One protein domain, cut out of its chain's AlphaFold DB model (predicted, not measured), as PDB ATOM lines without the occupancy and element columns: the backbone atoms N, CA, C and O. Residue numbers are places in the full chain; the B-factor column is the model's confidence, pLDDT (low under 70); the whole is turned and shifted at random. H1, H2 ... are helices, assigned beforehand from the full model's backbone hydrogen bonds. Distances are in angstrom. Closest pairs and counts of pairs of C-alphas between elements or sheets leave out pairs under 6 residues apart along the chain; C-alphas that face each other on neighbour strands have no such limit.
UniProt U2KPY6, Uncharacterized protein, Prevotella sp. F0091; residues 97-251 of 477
ATOM      1  N   GLY A  97     106.387  97.418 164.173       92.62
ATOM      2  CA  GLY A  97     105.439  96.556 163.465       92.62
ATOM      3  C   GLY A  97     103.996  96.825 163.890       92.62
ATOM      4  O   GLY A  97     103.114  96.941 163.043       92.62
ATOM      5  N   LEU A  98     103.761  97.052 165.188       94.56
ATOM      6  CA  LEU A  98     102.438  97.430 165.689       94.56
ATOM      7  C   LEU A  98     101.952  98.769 165.111       94.56
ATOM      8  O   LEU A  98     100.782  98.892 164.754       94.56
ATOM      9  N   LEU A  99     102.819  99.782 165.026       94.88
ATOM     10  CA  LEU A  99     102.448 101.080 164.449       94.88
ATOM     11  C   LEU A  99     102.134 100.967 162.951       94.88
ATOM     12  O   LEU A  99     101.192 101.609 162.483       94.88
ATOM     13  N   ASP A 100     102.873 100.134 162.218       94.19
ATOM     14  CA  ASP A 100     102.615  99.880 160.799       94.19
ATOM     15  C   ASP A 100     101.279  99.147 160.595       94.19
ATOM     16  O   ASP A 100     100.457  99.600 159.793       94.19
ATOM     17  N   ALA A 101     101.003  98.101 161.382       94.12
ATOM     18  CA  ALA A 101      99.716  97.399 161.390       94.12
ATOM     19  C   ALA A 101      98.551  98.345 161.726       94.12
ATOM     20  O   ALA A 101      97.506  98.329 161.078       94.12
ATOM     21  N   TYR A 102      98.746  99.251 162.688       94.81
ATOM     22  CA  TYR A 102      97.750 100.261 163.043       94.81
ATOM     23  C   TYR A 102      97.481 101.245 161.902       94.81
ATOM     24  O   TYR A 102      96.331 101.600 161.643       94.81
ATOM     25  N   ALA A 103      98.525 101.681 161.195       93.19
ATOM     26  CA  ALA A 103      98.382 102.550 160.033       93.19
ATOM     27  C   ALA A 103      97.636 101.866 158.886       93.19
ATOM     28  O   ALA A 103      96.856 102.517 158.191       93.19
ATOM     29  N   GLN A 104      97.864 100.570 158.687       93.44
ATOM     30  CA  GLN A 104      97.144  99.774 157.699       93.44
ATOM     31  C   GLN A 104      95.673  99.604 158.094       93.44
ATOM     32  O   GLN A 104      94.798  99.974 157.311       93.44
ATOM     33  N   ALA A 105      95.391  99.186 159.330       93.94
ATOM     34  CA  ALA A 105      94.032  99.053 159.849       93.94
ATOM     35  C   ALA A 105      93.244 100.375 159.771       93.94
ATOM     36  O   ALA A 105      92.105 100.391 159.307       93.94
ATOM     37  N   ALA A 106      93.861 101.508 160.123       92.81
ATOM     38  CA  ALA A 106      93.227 102.824 160.017       92.81
ATOM     39  C   ALA A 106      92.871 103.194 158.561       92.81
ATOM     40  O   ALA A 106      91.788 103.723 158.307       92.81
ATOM     41  N   LYS A 107      93.734 102.870 157.586       93.00
ATOM     42  CA  LYS A 107      93.433 103.067 156.154       93.00
ATOM     43  C   LYS A 107      92.279 102.182 155.683       93.00
ATOM     44  O   LYS A 107      91.472 102.625 154.867       93.00
ATOM     45  N   LEU A 108      92.200 100.944 156.175       92.31
ATOM     46  CA  LEU A 108      91.089 100.037 155.875       92.31
ATOM     47  C   LEU A 108      89.774 100.575 156.455       92.31
ATOM     48  O   LEU A 108      88.778 100.636 155.731       92.31
ATOM     49  N   MET A 109      89.790 101.045 157.707       89.88
ATOM     50  CA  MET A 109      88.648 101.709 158.347       89.88
ATOM     51  C   MET A 109      88.154 102.903 157.526       89.88
ATOM     52  O   MET A 109      86.968 102.981 157.224       89.88
ATOM     53  N   GLU A 110      89.055 103.798 157.111       90.25
ATOM     54  CA  GLU A 110      88.710 104.993 156.329       90.25
ATOM     55  C   GLU A 110      88.152 104.642 154.939       90.25
ATOM     56  O   GLU A 110      87.137 105.190 154.505       90.25
ATOM     57  N   ARG A 111      88.799 103.712 154.227       89.31
ATOM     58  CA  ARG A 111      88.432 103.358 152.849       89.31
ATOM     59  C   ARG A 111      87.100 102.617 152.773       89.31
ATOM     60  O   ARG A 111      86.267 102.918 151.910       89.31
ATOM     61  N   TYR A 112      86.926 101.612 153.626       86.75
ATOM     62  CA  TYR A 112      85.789 100.701 153.538       86.75
ATOM     63  C   TYR A 112      84.620 101.144 154.409       86.75
ATOM     64  O   TYR A 112      83.480 100.865 154.037       86.75
ATOM     65  N   ASN A 113      84.891 101.899 155.480       84.50
ATOM     66  CA  ASN A 113      83.918 102.367 156.465       84.50
ATOM     67  C   ASN A 113      82.899 101.270 156.828       84.50
ATOM     68  O   ASN A 113      81.711 101.414 156.522       84.50
ATOM     69  N   PRO A 114      83.372 100.146 157.399       78.81
ATOM     70  CA  PRO A 114      82.552  98.951 157.618       78.81
ATOM     71  C   PRO A 114      81.419  99.166 158.628       78.81
ATOM     72  O   PRO A 114      80.468  98.393 158.639       78.81
ATOM     73  N   LEU A 115      81.505 100.218 159.445       78.62
ATOM     74  CA  LEU A 115      80.492 100.620 160.413       78.62
ATOM     75  C   LEU A 115      80.199 102.117 160.261       78.62
ATOM     76  O   LEU A 115      81.094 102.906 159.947       78.62
ATOM     77  N   HIS A 116      78.956 102.522 160.506       68.38
ATOM     78  CA  HIS A 116      78.621 103.923 160.756       68.38
ATOM     79  C   HIS A 116      78.966 104.307 162.212       68.38
ATOM     80  O   HIS A 116      79.037 103.450 163.091       68.38
ATOM     81  N   GLU A 117      79.216 105.594 162.484       60.84
ATOM     82  CA  GLU A 117      79.667 106.054 163.816       60.84
ATOM     83  C   GLU A 117      78.665 105.718 164.944       60.84
ATOM     84  O   GLU A 117      79.079 105.474 166.081       60.84
ATOM     85  N   ASP A 118      77.376 105.613 164.600       64.44
ATOM     86  CA  ASP A 118      76.253 105.372 165.517       64.44
ATOM     87  C   ASP A 118      75.778 103.905 165.561       64.44
ATOM     88  O   ASP A 118      74.722 103.622 166.125       64.44
ATOM     89  N   GLU A 119      76.521 102.961 164.970       75.88
ATOM     90  CA  GLU A 119      76.112 101.547 164.970       75.88
ATOM     91  C   GLU A 119      76.059 100.972 166.390       75.88
ATOM     92  O   GLU A 119      76.996 101.154 167.185       75.88
ATOM     93  N   GLU A 120      74.975 100.242 166.674       79.50
ATOM     94  CA  GLU A 120      74.760  99.532 167.935       79.50
ATOM     95  C   GLU A 120      75.839  98.466 168.161       79.50
ATOM     96  O   GLU A 120      76.370  97.879 167.219       79.50
ATOM     97  N   GLU A 121      76.144  98.174 169.428       78.69
ATOM     98  CA  GLU A 121      77.178  97.202 169.808       78.69
ATOM     99  C   GLU A 121      76.988  95.833 169.132       78.69
ATOM    100  O   GLU A 121      77.962  95.248 168.659       78.69
ATOM    101  N   GLY A 122      75.739  95.368 168.999       81.88
ATOM    102  CA  GLY A 122      75.415  94.114 168.312       81.88
ATOM    103  C   GLY A 122      75.872  94.090 166.850       81.88
ATOM    104  O   GLY A 122      76.473  93.112 166.419       81.88
ATOM    105  N   VAL A 123      75.698  95.193 166.115       84.50
ATOM    106  CA  VAL A 123      76.126  95.301 164.708       84.50
ATOM    107  C   VAL A 123      77.650  95.258 164.595       84.50
ATOM    108  O   VAL A 123      78.204  94.646 163.679       84.50
ATOM    109  N   ARG A 124      78.358  95.871 165.551       86.56
ATOM    110  CA  ARG A 124      79.829  95.831 165.592       86.56
ATOM    111  C   ARG A 124      80.335  94.417 165.838       86.56
ATOM    112  O   ARG A 124      81.284  93.996 165.177       86.56
ATOM    113  N   ILE A 125      79.695  93.697 166.760       89.25
ATOM    114  CA  ILE A 125      80.000  92.297 167.061       89.25
ATOM    115  C   ILE A 125      79.761  91.433 165.824       89.25
ATOM    116  O   ILE A 125      80.685  90.743 165.411       89.25
ATOM    117  N   GLU A 126      78.600  91.537 165.172       87.75
ATOM    118  CA  GLU A 126      78.290  90.777 163.951       87.75
ATOM    119  C   GLU A 126      79.314  91.035 162.830       87.75
ATOM    120  O   GLU A 126      79.774  90.102 162.168       87.75
ATOM    121  N   CYS A 127      79.734  92.292 162.647       89.75
ATOM    122  CA  CYS A 127      80.782  92.653 161.692       89.75
ATOM    123  C   CYS A 127      82.129  91.993 162.039       89.75
ATOM    124  O   CYS A 127      82.787  91.418 161.168       89.75
ATOM    125  N   CYS A 128      82.528  92.036 163.313       93.12
ATOM    126  CA  CYS A 128      83.757  91.405 163.791       93.12
ATOM    127  C   CYS A 128      83.707  89.878 163.662       93.12
ATOM    128  O   CYS A 128      84.681  89.273 163.216       93.12
ATOM    129  N   GLU A 129      82.579  89.251 164.002       90.38
ATOM    130  CA  GLU A 129      82.366  87.814 163.835       90.38
ATOM    131  C   GLU A 129      82.517  87.426 162.366       90.38
ATOM    132  O   GLU A 129      83.252  86.496 162.055       90.38
ATOM    133  N   GLN A 130      81.897  88.170 161.448       89.06
ATOM    134  CA  GLN A 130      82.025  87.927 160.014       89.06
ATOM    135  C   GLN A 130      83.480  88.008 159.532       89.06
ATOM    136  O   GLN A 130      83.906  87.163 158.744       89.06
ATOM    137  N   ILE A 131      84.245  88.996 160.002       92.69
ATOM    138  CA  ILE A 131      85.670  89.123 159.676       92.69
ATOM    139  C   ILE A 131      86.442  87.895 160.156       92.69
ATOM    140  O   ILE A 131      87.192  87.313 159.375       92.69
ATOM    141  N   VAL A 132      86.239  87.470 161.404       91.50
ATOM    142  CA  VAL A 132      86.915  86.286 161.951       91.50
ATOM    143  C   VAL A 132      86.506  85.019 161.194       91.50
ATOM    144  O   VAL A 132      87.363  84.223 160.831       91.50
ATOM    145  N   ASN A 133      85.221  84.855 160.886       87.88
ATOM    146  CA  ASN A 133      84.702  83.717 160.129       87.88
ATOM    147  C   ASN A 133      85.405  83.544 158.779       87.88
ATOM    148  O   ASN A 133      85.828  82.446 158.444       87.88
ATOM    149  N   VAL A 134      85.603  84.627 158.035       88.75
ATOM    150  CA  VAL A 134      86.273  84.550 156.731       88.75
ATOM    151  C   VAL A 134      87.794  84.466 156.872       88.75
ATOM    152  O   VAL A 134      88.435  83.672 156.195       88.75
ATOM    153  N   CYS A 135      88.401  85.277 157.743       89.75
ATOM    154  CA  CYS A 135      89.863  85.403 157.790       89.75
ATOM    155  C   CYS A 135      90.548  84.291 158.598       89.75
ATOM    156  O   CYS A 135      91.739  84.064 158.419       89.75
ATOM    157  N   ILE A 136      89.826  83.638 159.513       87.12
ATOM    158  CA  ILE A 136      90.366  82.599 160.402       87.12
ATOM    159  C   ILE A 136      89.774  81.226 160.090       87.12
ATOM    160  O   ILE A 136      90.508  80.243 160.111       87.12
ATOM    161  N   PHE A 137      88.470  81.152 159.802       83.50
ATOM    162  CA  PHE A 137      87.779  79.885 159.527       83.50
ATOM    163  C   PHE A 137      87.576  79.601 158.032       83.50
ATOM    164  O   PHE A 137      87.015  78.562 157.698       83.50
ATOM    165  N   ASP A 138      88.047  80.493 157.154       83.94
ATOM    166  CA  ASP A 138      87.941  80.373 155.693       83.94
ATOM    167  C   ASP A 138      86.492  80.195 155.190       83.94
ATOM    168  O   ASP A 138      86.224  79.528 154.191       83.94
ATOM    169  N   ASP A 139      85.522  80.798 155.895       85.88
ATOM    170  CA  ASP A 139      84.123  80.812 155.461       85.88
ATOM    171  C   ASP A 139      83.985  81.506 154.091       85.88
ATOM    172  O   ASP A 139      84.539  82.583 153.847       85.88
ATOM    173  N   GLU A 140      83.141  80.946 153.215       85.81
ATOM    174  CA  GLU A 140      82.884  81.524 151.896       85.81
ATOM    175  C   GLU A 140      82.328  82.961 151.971       85.81
ATOM    176  O   GLU A 140      81.339  83.272 152.649       85.81
ATOM    177  N   ILE A 141      82.919  83.851 151.172       86.56
ATOM    178  CA  ILE A 141      82.436  85.219 150.976       86.56
ATOM    179  C   ILE A 141      81.190  85.184 150.081       86.56
ATOM    180  O   ILE A 141      81.270  85.023 148.864       86.56
ATOM    181  N   THR A 142      80.014  85.367 150.681       81.06
ATOM    182  CA  THR A 142      78.735  85.300 149.953       81.06
ATOM    183  C   THR A 142      78.285  86.645 149.373       81.06
ATOM    184  O   THR A 142      78.597  87.721 149.886       81.06
ATOM    185  N   ASP A 143      77.431  86.595 148.345       75.12
ATOM    186  CA  ASP A 143      76.811  87.776 147.718       75.12
ATOM    187  C   ASP A 143      75.903  88.595 148.645       75.12
ATOM    188  O   ASP A 143      75.539  89.725 148.314       75.12
ATOM    189  N   LYS A 144      75.544  88.056 149.818       73.00
ATOM    190  CA  LYS A 144      74.762  88.775 150.838       73.00
ATOM    191  C   LYS A 144      75.510  89.987 151.396       73.00
ATOM    192  O   LYS A 144      74.898  90.875 151.980       73.00
ATOM    193  N   GLN A 145      76.824  90.022 151.220       73.00
ATOM    194  CA  GLN A 145      77.705  91.043 151.756       73.00
ATOM    195  C   GLN A 145      77.829  92.204 150.754       73.00
ATOM    196  O   GLN A 145      78.022  92.009 149.548       73.00
ATOM    197  N   GLY A 146      77.730  93.447 151.237       80.81
ATOM    198  CA  GLY A 146      77.926  94.632 150.396       80.81
ATOM    199  C   GLY A 146      79.298  94.623 149.704       80.81
ATOM    200  O   GLY A 146      80.263  94.084 150.239       80.81
ATOM    201  N   ALA A 147      79.410  95.227 148.514       86.25
ATOM    202  CA  ALA A 147      80.641  95.187 147.709       86.25
ATOM    203  C   ALA A 147      81.892  95.657 148.479       86.25
ATOM    204  O   ALA A 147      82.938  95.021 148.398       86.25
ATOM    205  N   LYS A 148      81.758  96.719 149.287       87.12
ATOM    206  CA  LYS A 148      82.844  97.226 150.138       87.12
ATOM    207  C   LYS A 148      83.280  96.230 151.214       87.12
ATOM    208  O   LYS A 148      84.472  96.097 151.451       87.12
ATOM    209  N   MET A 149      82.331  95.535 151.846       88.38
ATOM    210  CA  MET A 149      82.638  94.538 152.876       88.38
ATOM    211  C   MET A 149      83.367  93.341 152.267       88.38
ATOM    212  O   MET A 149      84.344  92.869 152.827       88.38
ATOM    213  N   ARG A 150      82.953  92.896 151.076       88.94
ATOM    214  CA  ARG A 150      83.643  91.812 150.360       88.94
ATOM    215  C   ARG A 150      85.081  92.167 150.007       88.94
ATOM    216  O   ARG A 150      85.975  91.359 150.216       88.94
ATOM    217  N   GLU A 151      85.305  93.380 149.507       90.88
ATOM    218  CA  GLU A 151      86.655  93.857 149.196       90.88
ATOM    219  C   GLU A 151      87.526  93.977 150.459       90.88
ATOM    220  O   GLU A 151      88.694  93.602 150.424       90.88
ATOM    221  N   LEU A 152      86.955  94.432 151.582       93.19
ATOM    222  CA  LEU A 152      87.640  94.453 152.877       93.19
ATOM    223  C   LEU A 152      88.047  93.043 153.328       93.19
ATOM    224  O   LEU A 152      89.189  92.850 153.729       93.19
ATOM    225  N   LEU A 153      87.136  92.071 153.252       92.62
ATOM    226  CA  LEU A 153      87.387  90.690 153.677       92.62
ATOM    227  C   LEU A 153      88.485  90.025 152.844       92.62
ATOM    228  O   LEU A 153      89.431  89.492 153.413       92.62
ATOM    229  N   LEU A 154      88.409  90.140 151.513       91.06
ATOM    230  CA  LEU A 154      89.456  89.646 150.612       91.06
ATOM    231  C   LEU A 154      90.811  90.273 150.932       91.06
ATOM    232  O   LEU A 154      91.832  89.595 150.911       91.06
ATOM    233  N   ARG A 155      90.825  91.573 151.247       91.88
ATOM    234  CA  ARG A 155      92.068  92.248 151.599       91.88
ATOM    235  C   ARG A 155      92.625  91.744 152.926       91.88
ATOM    236  O   ARG A 155      93.821  91.519 153.013       91.88
ATOM    237  N   LEU A 156      91.776  91.555 153.935       92.19
ATOM    238  CA  LEU A 156      92.192  91.088 155.259       92.19
ATOM    239  C   LEU A 156      92.755  89.666 155.258       92.19
ATOM    240  O   LEU A 156      93.619  89.388 156.078       92.19
ATOM    241  N   GLN A 157      92.329  88.803 154.332       88.38
ATOM    242  CA  GLN A 157      92.932  87.476 154.150       88.38
ATOM    243  C   GLN A 157      94.404  87.542 153.701       88.38
ATOM    244  O   GLN A 157      95.149  86.589 153.914       88.38
ATOM    245  N   GLU A 158      94.835  88.648 153.083       87.50
ATOM    246  CA  GLU A 158      96.222  88.859 152.644       87.50
ATOM    247  C   GLU A 158      97.092  89.584 153.686       87.50
ATOM    248  O   GLU A 158      98.313  89.633 153.527       87.50
ATOM    249  N   GLU A 159      96.486  90.195 154.707       87.69
ATOM    250  CA  GLU A 159      97.202  90.975 155.722       87.69
ATOM    251  C   GLU A 159      97.646  90.099 156.905       87.69
ATOM    252  O   GLU A 159      97.134  89.003 157.138       87.69
ATOM    253  N   ASP A 160      98.608  90.590 157.687       87.12
ATOM    254  CA  ASP A 160      99.075  89.875 158.874       87.12
ATOM    255  C   ASP A 160      98.048  89.880 160.029       87.12
ATOM    256  O   ASP A 160      97.124  90.701 160.117       87.12
ATOM    257  N   THR A 161      98.233  88.956 160.977       88.81
ATOM    258  CA  THR A 161      97.351  88.822 162.145       88.81
ATOM    259  C   THR A 161      97.368  90.059 163.049       88.81
ATOM    260  O   THR A 161      96.386  90.316 163.746       88.81
ATOM    261  N   TYR A 162      98.439  90.863 163.036       91.12
ATOM    262  CA  TYR A 162      98.500  92.109 163.803       91.12
ATOM    263  C   TYR A 162      97.533  93.153 163.240       91.12
ATOM    264  O   TYR A 162      96.786  93.765 164.008       91.12
ATOM    265  N   CYS A 163      97.500  93.338 161.920       94.19
ATOM    266  CA  CYS A 163      96.560  94.229 161.249       94.19
ATOM    267  C   CYS A 163      95.117  93.792 161.523       94.19
ATOM    268  O   CYS A 163      94.282  94.622 161.894       94.19
ATOM    269  N   LEU A 164      94.840  92.485 161.435       95.25
ATOM    270  CA  LEU A 164      93.533  91.916 161.766       95.25
ATOM    271  C   LEU A 164      93.129  92.202 163.223       95.25
ATOM    272  O   LEU A 164      92.034  92.708 163.473       95.25
ATOM    273  N   ALA A 165      94.017  91.931 164.184       96.56
ATOM    274  CA  ALA A 165      93.767  92.168 165.604       96.56
ATOM    275  C   ALA A 165      93.486  93.646 165.897       96.56
ATOM    276  O   ALA A 165      92.526  93.976 166.597       96.56
ATOM    277  N   VAL A 166      94.299  94.551 165.345       96.62
ATOM    278  CA  VAL A 166      94.111  95.991 165.528       96.62
ATOM    279  C   VAL A 166      92.786  96.449 164.919       96.62
ATOM    280  O   VAL A 166      92.060  97.194 165.577       96.62
ATOM    281  N   LEU A 167      92.435  95.978 163.717       95.69
ATOM    282  CA  LEU A 167      91.165  96.317 163.078       95.69
ATOM    283  C   LEU A 167      89.969  95.857 163.922       95.69
ATOM    284  O   LEU A 167      89.074  96.657 164.188       95.69
ATOM    285  N   LEU A 168      89.962  94.608 164.396       96.12
ATOM    286  CA  LEU A 168      88.887  94.088 165.250       96.12
ATOM    287  C   LEU A 168      88.732  94.922 166.527       96.12
ATOM    288  O   LEU A 168      87.627  95.319 166.891       96.12
ATOM    289  N   LEU A 169      89.842  95.269 167.179       96.31
ATOM    290  CA  LEU A 169      89.808  96.097 168.381       96.31
ATOM    291  C   LEU A 169      89.345  97.541 168.109       96.31
ATOM    292  O   LEU A 169      88.756  98.165 168.996       96.31
ATOM    293  N   MET A 170      89.589  98.086 166.912       94.00
ATOM    294  CA  MET A 170      89.014  99.368 166.482       94.00
ATOM    295  C   MET A 170      87.499  99.264 166.281       94.00
ATOM    296  O   MET A 170      86.762 100.122 166.767       94.00
ATOM    297  N   LEU A 171      87.029  98.212 165.603       92.88
ATOM    298  CA  LEU A 171      85.607  97.974 165.332       92.88
ATOM    299  C   LEU A 171      84.806  97.758 166.621       92.88
ATOM    300  O   LEU A 171      83.723  98.317 166.774       92.88
ATOM    301  N   LEU A 172      85.377  97.043 167.593       92.31
ATOM    302  CA  LEU A 172      84.795  96.868 168.928       92.31
ATOM    303  C   LEU A 172      84.812  98.159 169.774       92.31
ATOM    304  O   LEU A 172      84.240  98.194 170.861       92.31
ATOM    305  N   GLY A 173      85.444  99.239 169.295       89.19
ATOM    306  CA  GLY A 173      85.521 100.529 169.992       89.19
ATOM    307  C   GLY A 173      86.545 100.574 171.130       89.19
ATOM    308  O   GLY A 173      86.542 101.500 171.946       89.19
ATOM    309  N   VAL A 174      87.438  99.587 171.200       91.56
ATOM    310  CA  VAL A 174      88.419  99.443 172.278       91.56
ATOM    311  C   VAL A 174      89.702 100.221 171.977       91.56
ATOM    312  O   VAL A 174      90.248 100.921 172.850       91.56
ATOM    313  N   LEU A 175      90.148 100.158 170.720       93.38
ATOM    314  CA  LEU A 175      91.209 101.002 170.182       93.38
ATOM    315  C   LEU A 175      90.634 102.225 169.449       93.38
ATOM    316  O   LEU A 175      89.556 102.152 168.863       93.38
ATOM    317  N   PRO A 176      91.346 103.365 169.456       90.88
ATOM    318  CA  PRO A 176      90.970 104.516 168.641       90.88
ATOM    319  C   PRO A 176      90.941 104.184 167.139       90.88
ATOM    320  O   PRO A 176      91.795 103.463 166.644       90.88
ATOM    321  N   SER A 177      90.043 104.775 166.359       86.00
ATOM    322  CA  SER A 177      90.000 104.527 164.906       86.00
ATOM    323  C   SER A 177      91.123 105.218 164.113       86.00
ATOM    324  O   SER A 177      91.319 104.911 162.940       86.00
ATOM    325  N   SER A 178      91.875 106.151 164.718       84.19
ATOM    326  CA  SER A 178      92.953 106.890 164.040       84.19
ATOM    327  C   SER A 178      94.059 107.391 164.981       84.19
ATOM    328  O   SER A 178      93.849 107.586 166.183       84.19
ATOM    329  N   PHE A 179      95.241 107.684 164.418       80.69
ATOM    330  CA  PHE A 179      96.365 108.327 165.126       80.69
ATOM    331  C   PHE A 179      96.100 109.783 165.537       80.69
ATOM    332  O   PHE A 179      96.800 110.341 166.388       80.69
ATOM    333  N   GLU A 180      95.096 110.424 164.938       78.38
ATOM    334  CA  GLU A 180      94.693 111.799 165.256       78.38
ATOM    335  C   GLU A 180      93.650 111.873 166.379       78.38
ATOM    336  O   GLU A 180      93.112 112.945 166.670       78.38
ATOM    337  N   THR A 181      93.383 110.741 167.035       78.94
ATOM    338  CA  THR A 181      92.428 110.635 168.134       78.94
ATOM    339  C   THR A 181      92.624 111.701 169.215       78.94
ATOM    340  O   THR A 181      93.738 112.037 169.631       78.94
ATOM    341  N   ARG A 182      91.492 112.209 169.714       76.88
ATOM    342  CA  ARG A 182      91.405 113.141 170.848       76.88
ATOM    343  C   ARG A 182      90.778 112.503 172.088       76.88
ATOM    344  O   ARG A 182      90.413 113.223 173.011       76.88
ATOM    345  N   GLN A 183      90.654 111.171 172.117       79.06
ATOM    346  CA  GLN A 183      90.022 110.444 173.227       79.06
ATOM    347  C   GLN A 183      90.744 110.639 174.573       79.06
ATOM    348  O   GLN A 183      90.122 110.492 175.620       79.06
ATOM    349  N   GLY A 184      92.023 111.027 174.559       84.19
ATOM    350  CA  GLY A 184      92.794 111.284 175.774       84.19
ATOM    351  C   GLY A 184      93.217 109.992 176.469       84.19
ATOM    352  O   GLY A 184      93.596 109.028 175.808       84.19
ATOM    353  N   ASP A 185      93.205 109.997 177.802       89.81
ATOM    354  CA  ASP A 185      93.609 108.841 178.606       89.81
ATOM    355  C   ASP A 185      92.639 107.663 178.445       89.81
ATOM    356  O   ASP A 185      91.423 107.836 178.342       89.81
ATOM    357  N   ALA A 186      93.195 106.453 178.435       89.88
ATOM    358  CA  ALA A 186      92.433 105.222 178.394       89.88
ATOM    359  C   ALA A 186      91.778 104.978 179.760       89.88
ATOM    360  O   ALA A 186      92.430 105.009 180.801       89.88
ATOM    361  N   LYS A 187      90.464 104.757 179.744       90.19
ATOM    362  CA  LYS A 187      89.640 104.489 180.925       90.19
ATOM    363  C   LYS A 187      88.875 103.192 180.729       90.19
ATOM    364  O   LYS A 187      88.633 102.807 179.578       90.19
ATOM    365  N   GLU A 188      88.476 102.594 181.851       92.56
ATOM    366  CA  GLU A 188      87.646 101.383 181.900       92.56
ATOM    367  C   GLU A 188      88.262 100.248 181.067       92.56
ATOM    368  O   GLU A 188      87.584  99.527 180.339       92.56
ATOM    369  N   MET A 189      89.587 100.112 181.146       94.56
ATOM    370  CA  MET A 189      90.337  99.094 180.428       94.56
ATOM    371  C   MET A 189      89.915  97.694 180.846       94.56
ATOM    372  O   MET A 189      89.838  96.828 179.982       94.56
ATOM    373  N   LYS A 190      89.542  97.469 182.110       95.31
ATOM    374  CA  LYS A 190      88.982  96.173 182.508       95.31
ATOM    375  C   LYS A 190      87.687  95.830 181.776       95.31
ATOM    376  O   LYS A 190      87.588  94.736 181.233       95.31
ATOM    377  N   VAL A 191      86.751  96.776 181.672       95.25
ATOM    378  CA  VAL A 191      85.495  96.583 180.922       95.25
ATOM    379  C   VAL A 191      85.792  96.285 179.450       95.25
ATOM    380  O   VAL A 191      85.216  95.370 178.872       95.25
ATOM    381  N   LYS A 192      86.753  96.998 178.855       95.12
ATOM    382  CA  LYS A 192      87.178  96.769 177.465       95.12
ATOM    383  C   LYS A 192      87.828  95.402 177.254       95.12
ATOM    384  O   LYS A 192      87.581  94.760 176.239       95.12
ATOM    385  N   TYR A 193      88.648  94.941 178.194       97.25
ATOM    386  CA  TYR A 193      89.208  93.591 178.144       97.25
ATOM    387  C   TYR A 193      88.104  92.531 178.269       97.25
ATOM    388  O   TYR A 193      88.121  91.557 177.521       97.25
ATOM    389  N   GLU A 194      87.142  92.718 179.180       95.94
ATOM    390  CA  GLU A 194      86.001  91.807 179.356       95.94
ATOM    391  C   GLU A 194      85.141  91.735 178.088       95.94
ATOM    392  O   GLU A 194      84.751  90.644 177.675       95.94
ATOM    393  N   GLN A 195      84.909  92.870 177.421       95.25
ATOM    394  CA  GLN A 195      84.196  92.941 176.145       95.25
ATOM    395  C   GLN A 195      84.875  92.081 175.064       95.25
ATOM    396  O   GLN A 195      84.227  91.237 174.445       95.25
ATOM    397  N   VAL A 196      86.187  92.247 174.866       96.12
ATOM    398  CA  VAL A 196      86.953  91.481 173.864       96.12
ATOM    399  C   VAL A 196      87.028  89.998 174.233       96.12
ATOM    400  O   VAL A 196      86.893  89.134 173.369       96.12
ATOM    401  N   TYR A 197      87.197  89.682 175.517       94.94
ATOM    402  CA  TYR A 197      87.186  88.304 176.001       94.94
ATOM    403  C   TYR A 197      85.841  87.614 175.723       94.94
ATOM    404  O   TYR A 197      85.816  86.505 175.191       94.94
ATOM    405  N   ASN A 198      84.721  88.278 176.019       92.38
ATOM    406  CA  ASN A 198      83.384  87.742 175.762       92.38
ATOM    407  C   ASN A 198      83.109  87.568 174.262       92.38
ATOM    408  O   ASN A 198      82.524  86.559 173.874       92.38
ATOM    409  N   PHE A 199      83.583  88.494 173.422       92.88
ATOM    410  CA  PHE A 199      83.539  88.338 171.965       92.88
ATOM    411  C   PHE A 199      84.219  87.033 171.524       92.88
ATOM    412  O   PHE A 199      83.609  86.213 170.835       92.88
ATOM    413  N   PHE A 200      85.451  86.779 171.977       91.00
ATOM    414  CA  PHE A 200      86.159  85.555 171.600       91.00
ATOM    415  C   PHE A 200      85.548  84.284 172.190       91.00
ATOM    416  O   PHE A 200      85.619  83.242 171.539       91.00
ATOM    417  N   LEU A 201      84.918  84.337 173.369       86.19
ATOM    418  CA  LEU A 201      84.154  83.197 173.884       86.19
ATOM    419  C   LEU A 201      83.050  82.783 172.904       86.19
ATOM    420  O   LEU A 201      82.942  81.599 172.591       86.19
ATOM    421  N   CYS A 202      82.288  83.741 172.366       83.38
ATOM    422  CA  CYS A 202      81.244  83.471 171.373       83.38
ATOM    423  C   CYS A 202      81.816  82.848 170.092       83.38
ATOM    424  O   CYS A 202      81.341  81.800 169.651       83.38
ATOM    425  N   VAL A 203      82.885  83.434 169.545       82.38
ATOM    426  CA  VAL A 203      83.572  82.927 168.344       82.38
ATOM    427  C   VAL A 203      84.066  81.488 168.543       82.38
ATOM    428  O   VAL A 203      83.897  80.644 167.660       82.38
ATOM    429  N   CYS A 204      84.624  81.170 169.718       70.31
ATOM    430  CA  CYS A 204      85.184  79.845 169.994       70.31
ATOM    431  C   CYS A 204      84.153  78.707 169.917       70.31
ATOM    432  O   CYS A 204      84.493  77.551 169.654       70.31
ATOM    433  N   HIS A 205      82.871  79.011 170.115       66.50
ATOM    434  CA  HIS A 205      81.825  77.999 170.088       66.50
ATOM    435  C   HIS A 205      81.523  77.462 168.683       66.50
ATOM    436  O   HIS A 205      80.931  76.381 168.589       66.50
ATOM    437  N   ARG A 206      81.949  78.133 167.602       63.53
ATOM    438  CA  ARG A 206      81.432  77.843 166.259       63.53
ATOM    439  C   ARG A 206      82.004  76.600 165.579       63.53
ATOM    440  O   ARG A 206      81.208  75.937 164.941       63.53
ATOM    441  N   ASN A 207      83.287  76.255 165.715       53.59
ATOM    442  CA  ASN A 207      83.888  75.071 165.059       53.59
ATOM    443  C   ASN A 207      85.345  74.872 165.501       53.59
ATOM    444  O   ASN A 207      86.280  75.030 164.728       53.59
ATOM    445  N   ILE A 208      85.556  74.587 166.782       61.06
ATOM    446  CA  ILE A 208      86.901  74.369 167.317       61.06
ATOM    447  C   ILE A 208      86.895  73.061 168.082       61.06
ATOM    448  O   ILE A 208      85.945  72.786 168.819       61.06
ATOM    449  N   LEU A 209      87.989  72.309 167.948       63.75
ATOM    450  CA  LEU A 209      88.348  71.145 168.764       63.75
ATOM    451  C   LEU A 209      88.173  71.367 170.276       63.75
ATOM    452  O   LEU A 209      88.052  70.402 171.018       63.75
ATOM    453  N   PHE A 210      88.152  72.619 170.739       63.22
ATOM    454  CA  PHE A 210      88.058  72.993 172.142       63.22
ATOM    455  C   PHE A 210      86.778  73.777 172.448       63.22
ATOM    456  O   PHE A 210      86.341  74.621 171.669       63.22
ATOM    457  N   VAL A 211      86.217  73.565 173.640       66.75
ATOM    458  CA  VAL A 211      85.164  74.417 174.220       66.75
ATOM    459  C   VAL A 211      85.684  75.840 174.454       66.75
ATOM    460  O   VAL A 211      84.946  76.805 174.281       66.75
ATOM    461  N   GLN A 212      86.959  75.965 174.827       70.25
ATOM    462  CA  GLN A 212      87.685  77.222 174.979       70.25
ATOM    463  C   GLN A 212      89.146  76.986 174.592       70.25
ATOM    464  O   GLN A 212      89.752  76.018 175.052       70.25
ATOM    465  N   THR A 213      89.717  77.858 173.762       76.81
ATOM    466  CA  THR A 213      91.098  77.680 173.298       76.81
ATOM    467  C   THR A 213      92.118  77.869 174.433       76.81
ATOM    468  O   THR A 213      91.874  78.656 175.356       76.81
ATOM    469  N   PRO A 214      93.285  77.197 174.397       79.06
ATOM    470  CA  PRO A 214      94.303  77.333 175.440       79.06
ATOM    471  C   PRO A 214      94.715  78.787 175.715       79.06
ATOM    472  O   PRO A 214      94.737  79.208 176.879       79.06
ATOM    473  N   ARG A 215      94.937  79.597 174.664       85.31
ATOM    474  CA  ARG A 215      95.343  81.012 174.803       85.31
ATOM    475  C   ARG A 215      94.269  81.892 175.454       85.31
ATOM    476  O   ARG A 215      94.615  82.858 176.135       85.31
ATOM    477  N   MET A 216      92.989  81.516 175.386       88.31
ATOM    478  CA  MET A 216      91.932  82.205 176.139       88.31
ATOM    479  C   MET A 216      92.091  82.064 177.662       88.31
ATOM    480  O   MET A 216      91.618  82.928 178.404       88.31
ATOM    481  N   THR A 217      92.805  81.043 178.156       85.06
ATOM    482  CA  THR A 217      93.141  80.937 179.589       85.06
ATOM    483  C   THR A 217      94.060  82.075 180.034       85.06
ATOM    484  O   THR A 217      93.851  82.652 181.103       85.06
ATOM    485  N   LEU A 218      95.053  82.432 179.211       87.12
ATOM    486  CA  LEU A 218      95.977  83.532 179.504       87.12
ATOM    487  C   LEU A 218      95.249  84.878 179.489       87.12
ATOM    488  O   LEU A 218      95.453  85.695 180.386       87.12
ATOM    489  N   PHE A 219      94.323  85.066 178.544       92.25
ATOM    490  CA  PHE A 219      93.446  86.236 178.523       92.25
ATOM    491  C   PHE A 219      92.622  86.323 179.819       92.25
ATOM    492  O   PHE A 219      92.656  87.332 180.526       92.25
ATOM    493  N   HIS A 220      91.952  85.238 180.211       90.94
ATOM    494  CA  HIS A 220      91.182  85.214 181.454       90.94
ATOM    495  C   HIS A 220      92.047  85.456 182.706       90.94
ATOM    496  O   HIS A 220      91.587  86.063 183.674       90.94
ATOM    497  N   LYS A 221      93.311  85.014 182.709       89.88
ATOM    498  CA  LYS A 221      94.264  85.317 183.786       89.88
ATOM    499  C   LYS A 221      94.582  86.813 183.839       89.88
ATOM    500  O   LYS A 221      94.526  87.378 184.928       89.88
ATOM    501  N   ALA A 222      94.822  87.451 182.692       91.88
ATOM    502  CA  ALA A 222      95.066  88.891 182.611       91.88
ATOM    503  C   ALA A 222      93.891  89.715 183.166       91.88
ATOM    504  O   ALA A 222      94.113  90.700 183.857       91.88
ATOM    505  N   LEU A 223      92.637  89.277 182.995       93.38
ATOM    506  CA  LEU A 223      91.456  89.948 183.579       93.38
ATOM    507  C   LEU A 223      91.467  90.056 185.118       93.38
ATOM    508  O   LEU A 223      90.724  90.856 185.701       93.38
ATOM    509  N   LYS A 224      92.293  89.249 185.793       92.50
ATOM    510  CA  LYS A 224      92.467  89.284 187.250       92.50
ATOM    511  C   LYS A 224      93.501  90.318 187.704       92.50
ATOM    512  O   LYS A 224      93.585  90.570 188.906       92.50
ATOM    513  N   ASP A 225      94.261  90.907 186.783       92.62
ATOM    514  CA  ASP A 225      95.227  91.951 187.103       92.62
ATOM    515  C   ASP A 225      94.549  93.270 187.509       92.62
ATOM    516  O   ASP A 225      93.355  93.510 187.302       92.62
ATOM    517  N   SER A 226      95.342  94.148 188.123       91.00
ATOM    518  CA  SER A 226      94.961  95.530 188.405       91.00
ATOM    519  C   SER A 226      94.792  96.338 187.115       91.00
ATOM    520  O   SER A 226      95.586  96.175 186.194       91.00
ATOM    521  N   GLU A 227      93.855  97.289 187.097       90.69
ATOM    522  CA  GLU A 227      93.559  98.185 185.960       90.69
ATOM    523  C   GLU A 227      94.815  98.798 185.306       90.69
ATOM    524  O   GLU A 227      94.932  98.841 184.086       90.69
ATOM    525  N   GLU A 228      95.791  99.221 186.117       88.56
ATOM    526  CA  GLU A 228      97.053  99.838 185.670       88.56
ATOM    527  C   GLU A 228      97.901  98.916 184.776       88.56
ATOM    528  O   GLU A 228      98.680  99.389 183.952       88.56
ATOM    529  N   LYS A 229      97.736  97.595 184.909       91.75
ATOM    530  CA  LYS A 229      98.428  96.583 184.100       91.75
ATOM    531  C   LYS A 229      97.689  96.243 182.805       91.75
ATOM    532  O   LYS A 229      98.253  95.562 181.953       91.75
ATOM    533  N   LEU A 230      96.442  96.686 182.649       95.38
ATOM    534  CA  LEU A 230      95.599  96.389 181.491       95.38
ATOM    535  C   LEU A 230      95.781  97.471 180.426       95.38
ATOM    536  O   LEU A 230      94.966  98.379 180.289       95.38
ATOM    537  N   THR A 231      96.883  97.392 179.683       95.50
ATOM    538  CA  THR A 231      97.255  98.390 178.669       95.50
ATOM    539  C   THR A 231      96.771  97.983 177.278       95.50
ATOM    540  O   THR A 231      96.442  96.821 177.025       95.50
ATOM    541  N   ARG A 232      96.698  98.924 176.333       95.50
ATOM    542  CA  ARG A 232      96.229  98.632 174.966       95.50
ATOM    543  C   ARG A 232      97.156  97.675 174.214       95.50
ATOM    544  O   ARG A 232      96.660  96.794 173.522       95.50
ATOM    545  N   ILE A 233      98.474  97.795 174.375       95.81
ATOM    546  CA  ILE A 233      99.445  96.895 173.729       95.81
ATOM    547  C   ILE A 233      99.308  95.444 174.215       95.81
ATOM    548  O   ILE A 233      99.319  94.528 173.397       95.81
ATOM    549  N   ARG A 234      99.071  95.225 175.515       96.12
ATOM    550  CA  ARG A 234      98.798  93.883 176.060       96.12
ATOM    551  C   ARG A 234      97.497  93.301 175.523       96.12
ATOM    552  O   ARG A 234      97.441  92.115 175.219       96.12
ATOM    553  N   LEU A 235      96.471  94.132 175.342       96.88
ATOM    554  CA  LEU A 235      95.219  93.682 174.744       96.88
ATOM    555  C   LEU A 235      95.405  93.264 173.284       96.88
ATOM    556  O   LEU A 235      94.847  92.252 172.866       96.88
ATOM    557  N   VAL A 236      96.215  94.013 172.525       96.94
ATOM    558  CA  VAL A 236      96.606  93.624 171.163       96.94
ATOM    559  C   VAL A 236      97.337  92.283 171.189       96.94
ATOM    560  O   VAL A 236      96.941  91.397 170.442       96.94
ATOM    561  N   LYS A 237      98.323  92.091 172.078       95.12
ATOM    562  CA  LYS A 237      99.042  90.811 172.225       95.12
ATOM    563  C   LYS A 237      98.087  89.647 172.482       95.12
ATOM    564  O   LYS A 237      98.106  88.674 171.740       95.12
ATOM    565  N   LEU A 238      97.205  89.777 173.474       95.31
ATOM    566  CA  LEU A 238      96.217  88.745 173.805       95.31
ATOM    567  C   LEU A 238      95.274  88.447 172.632       95.31
ATOM    568  O   LEU A 238      94.937  87.293 172.389       95.31
ATOM    569  N   THR A 239      94.870  89.478 171.888       96.19
ATOM    570  CA  THR A 239      94.004  89.339 170.707       96.19
ATOM    571  C   THR A 239      94.723  88.600 169.579       96.19
ATOM    572  O   THR A 239      94.157  87.669 169.013       96.19
ATOM    573  N   VAL A 240      95.972  88.972 169.279       94.38
ATOM    574  CA  VAL A 240      96.815  88.284 168.287       94.38
ATOM    575  C   VAL A 240      97.012  86.823 168.681       94.38
ATOM    576  O   VAL A 240      96.796  85.944 167.856       94.38
ATOM    577  N   ASP A 241      97.329  86.547 169.947       91.00
ATOM    578  CA  ASP A 241      97.552  85.183 170.436       91.00
ATOM    579  C   ASP A 241      96.313  84.302 170.304       91.00
ATOM    580  O   ASP A 241      96.417  83.136 169.919       91.00
ATOM    581  N   VAL A 242      95.133  84.853 170.602       91.62
ATOM    582  CA  VAL A 242      93.871  84.140 170.404       91.62
ATOM    583  C   VAL A 242      93.621  83.898 168.918       91.62
ATOM    584  O   VAL A 242      93.324  82.765 168.559       91.62
ATOM    585  N   LEU A 243      93.792  84.895 168.044       91.31
ATOM    586  CA  LEU A 243      93.579  84.737 166.598       91.31
ATOM    587  C   LEU A 243      94.536  83.717 165.966       91.31
ATOM    588  O   LEU A 243      94.077  82.850 165.229       91.31
ATOM    589  N   CYS A 244      95.828  83.762 166.299       87.50
ATOM    590  CA  CYS A 244      96.806  82.764 165.857       87.50
ATOM    591  C   CYS A 244      96.441  81.360 166.359       87.50
ATOM    592  O   CYS A 244      96.541  80.375 165.631       87.50
ATOM    593  N   ASN A 245      95.998  81.241 167.615       85.31
ATOM    594  CA  ASN A 245      95.586  79.947 168.148       85.31
ATOM    595  C   ASN A 245      94.306  79.435 167.470       85.31
ATOM    596  O   ASN A 245      94.194  78.236 167.233       85.31
ATOM    597  N   LEU A 246      93.375  80.326 167.123       85.00
ATOM    598  CA  LEU A 246      92.172  79.989 166.366       85.00
ATOM    599  C   LEU A 246      92.494  79.524 164.945       85.00
ATOM    600  O   LEU A 246      91.956  78.501 164.539       85.00
ATOM    601  N   SER A 247      93.376  80.215 164.217       80.81
ATOM    602  CA  SER A 247      93.719  79.845 162.835       80.81
ATOM    603  C   SER A 247      94.325  78.448 162.760       80.81
ATOM    604  O   SER A 247      93.907  77.642 161.934       80.81
ATOM    605  N   ILE A 248      95.224  78.129 163.701       75.81
ATOM    606  CA  ILE A 248      95.822  76.794 163.807       75.81
ATOM    607  C   ILE A 248      94.737  75.742 164.037       75.81
ATOM    608  O   ILE A 248      94.766  74.696 163.405       75.81
ATOM    609  N   LEU A 249      93.779  76.006 164.930       74.44
ATOM    610  CA  LEU A 249      92.733  75.043 165.290       74.44
ATOM    611  C   LEU A 249      91.596  74.944 164.261       74.44
ATOM    612  O   LEU A 249      90.808  74.002 164.338       74.44
ATOM    613  N   ALA A 250      91.479  75.905 163.345       71.12
ATOM    614  CA  ALA A 250      90.421  75.961 162.341       71.12
ATOM    615  C   ALA A 250      90.719  75.117 161.090       71.12
ATOM    616  O   ALA A 250      89.787  74.688 160.416       71.12
ATOM    617  N   SER A 251      91.993  74.859 160.776       66.12
ATOM    618  CA  SER A 251      92.396  74.133 159.567       66.12
ATOM    619  C   SER A 251      93.007  72.779 159.919       66.12
ATOM    620  O   SER A 251      94.020  72.713 160.603       66.12
TER     621      SER A 251
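AT A GLANCE: This is residues 97 to 251 of the 477 residues of an uncharacterized protein of Prevotella sp. F0091 (UniProt U2KPY6). Seven helices make a compact body in two halves: H5, H6 and H7 run nearly along one line with their centres in a triangle, while H1, H2, H3 and H4 gather in the other half. The short H4 lies near the middle, with H7 crossing it on one side and H1 on the other; H2 runs beside H4, and H3 spans from H1 to H2. The printed part has 155 residues with seven named helices, H1 to H7 in chain order, and no named strand, so the class is all helix. The whole is compact, with a radius of gyration of the C-alphas of 14.9 A and spans of 45 by 41 by 31 A.

HOW THE PARTS SIT: The longest helix, H7, residues 232 to 250, touches H6, residues 214 to 222, opposite ways at a shallow tilt of 18 degrees; their closest C-alphas, Arg 215 and Val 242, are 5.6 A apart. H7 only just touches H5, residues 189 to 204, with 3 pairs of C-alphas within 8 A; the closest, Tyr 193 and Leu 235, are 6.9 A apart, and the two run the same way at a shallow tilt of 6 degrees. H5 and H6 form a helical hairpin, as do H6 and H7. With residues 236 to 244 alone, H7 touches H4, residues 161 to 171, at a steep tilt of 63 degrees; the closest C-alphas, Ala 165 and Val 240, are 5.6 A apart. H4 touches H1, residues 97 to 112, at a steep tilt of 51 degrees, closest at C-alphas Ala 101 and Cys 163, 4.5 A apart. H2, residues 121 to 137, touches H7 through C-alphas Ile 136 and Ser 247, the closest at 5.0 A. H3, residues 147 to 156, touches H2, with the closest C-alphas, Ile 131 and Leu 153, 6.4 A apart. H1 and H7 are apart. Packing is part aligned, part crossed. Every O i to N i+4 pair is within hydrogen-bond range in H1, H2, H3, H4, H5 and H7; in H6, 4 of 5 are.

IN THESE COORDINATES: H7 measures 26.6 A from C-alpha 232 to C-alpha 250, which is at (90.421, 75.961, 162.341). H2 measures 22.8 A, H5 22.5 A and H1 22.4 A, H1 beginning at C-alpha 97, (105.439, 96.556, 163.465).

THE WHOLE: The C-alphas farthest apart, Asp 143 and Ser 226, are 45.2 A from each other. The printed part has no cut. The link from H4 to H5, residues 172 to 188, is long. Mean pLDDT of the printed part is 86.9; residues 116 to 118, 205 to 211 and 251 are under 70.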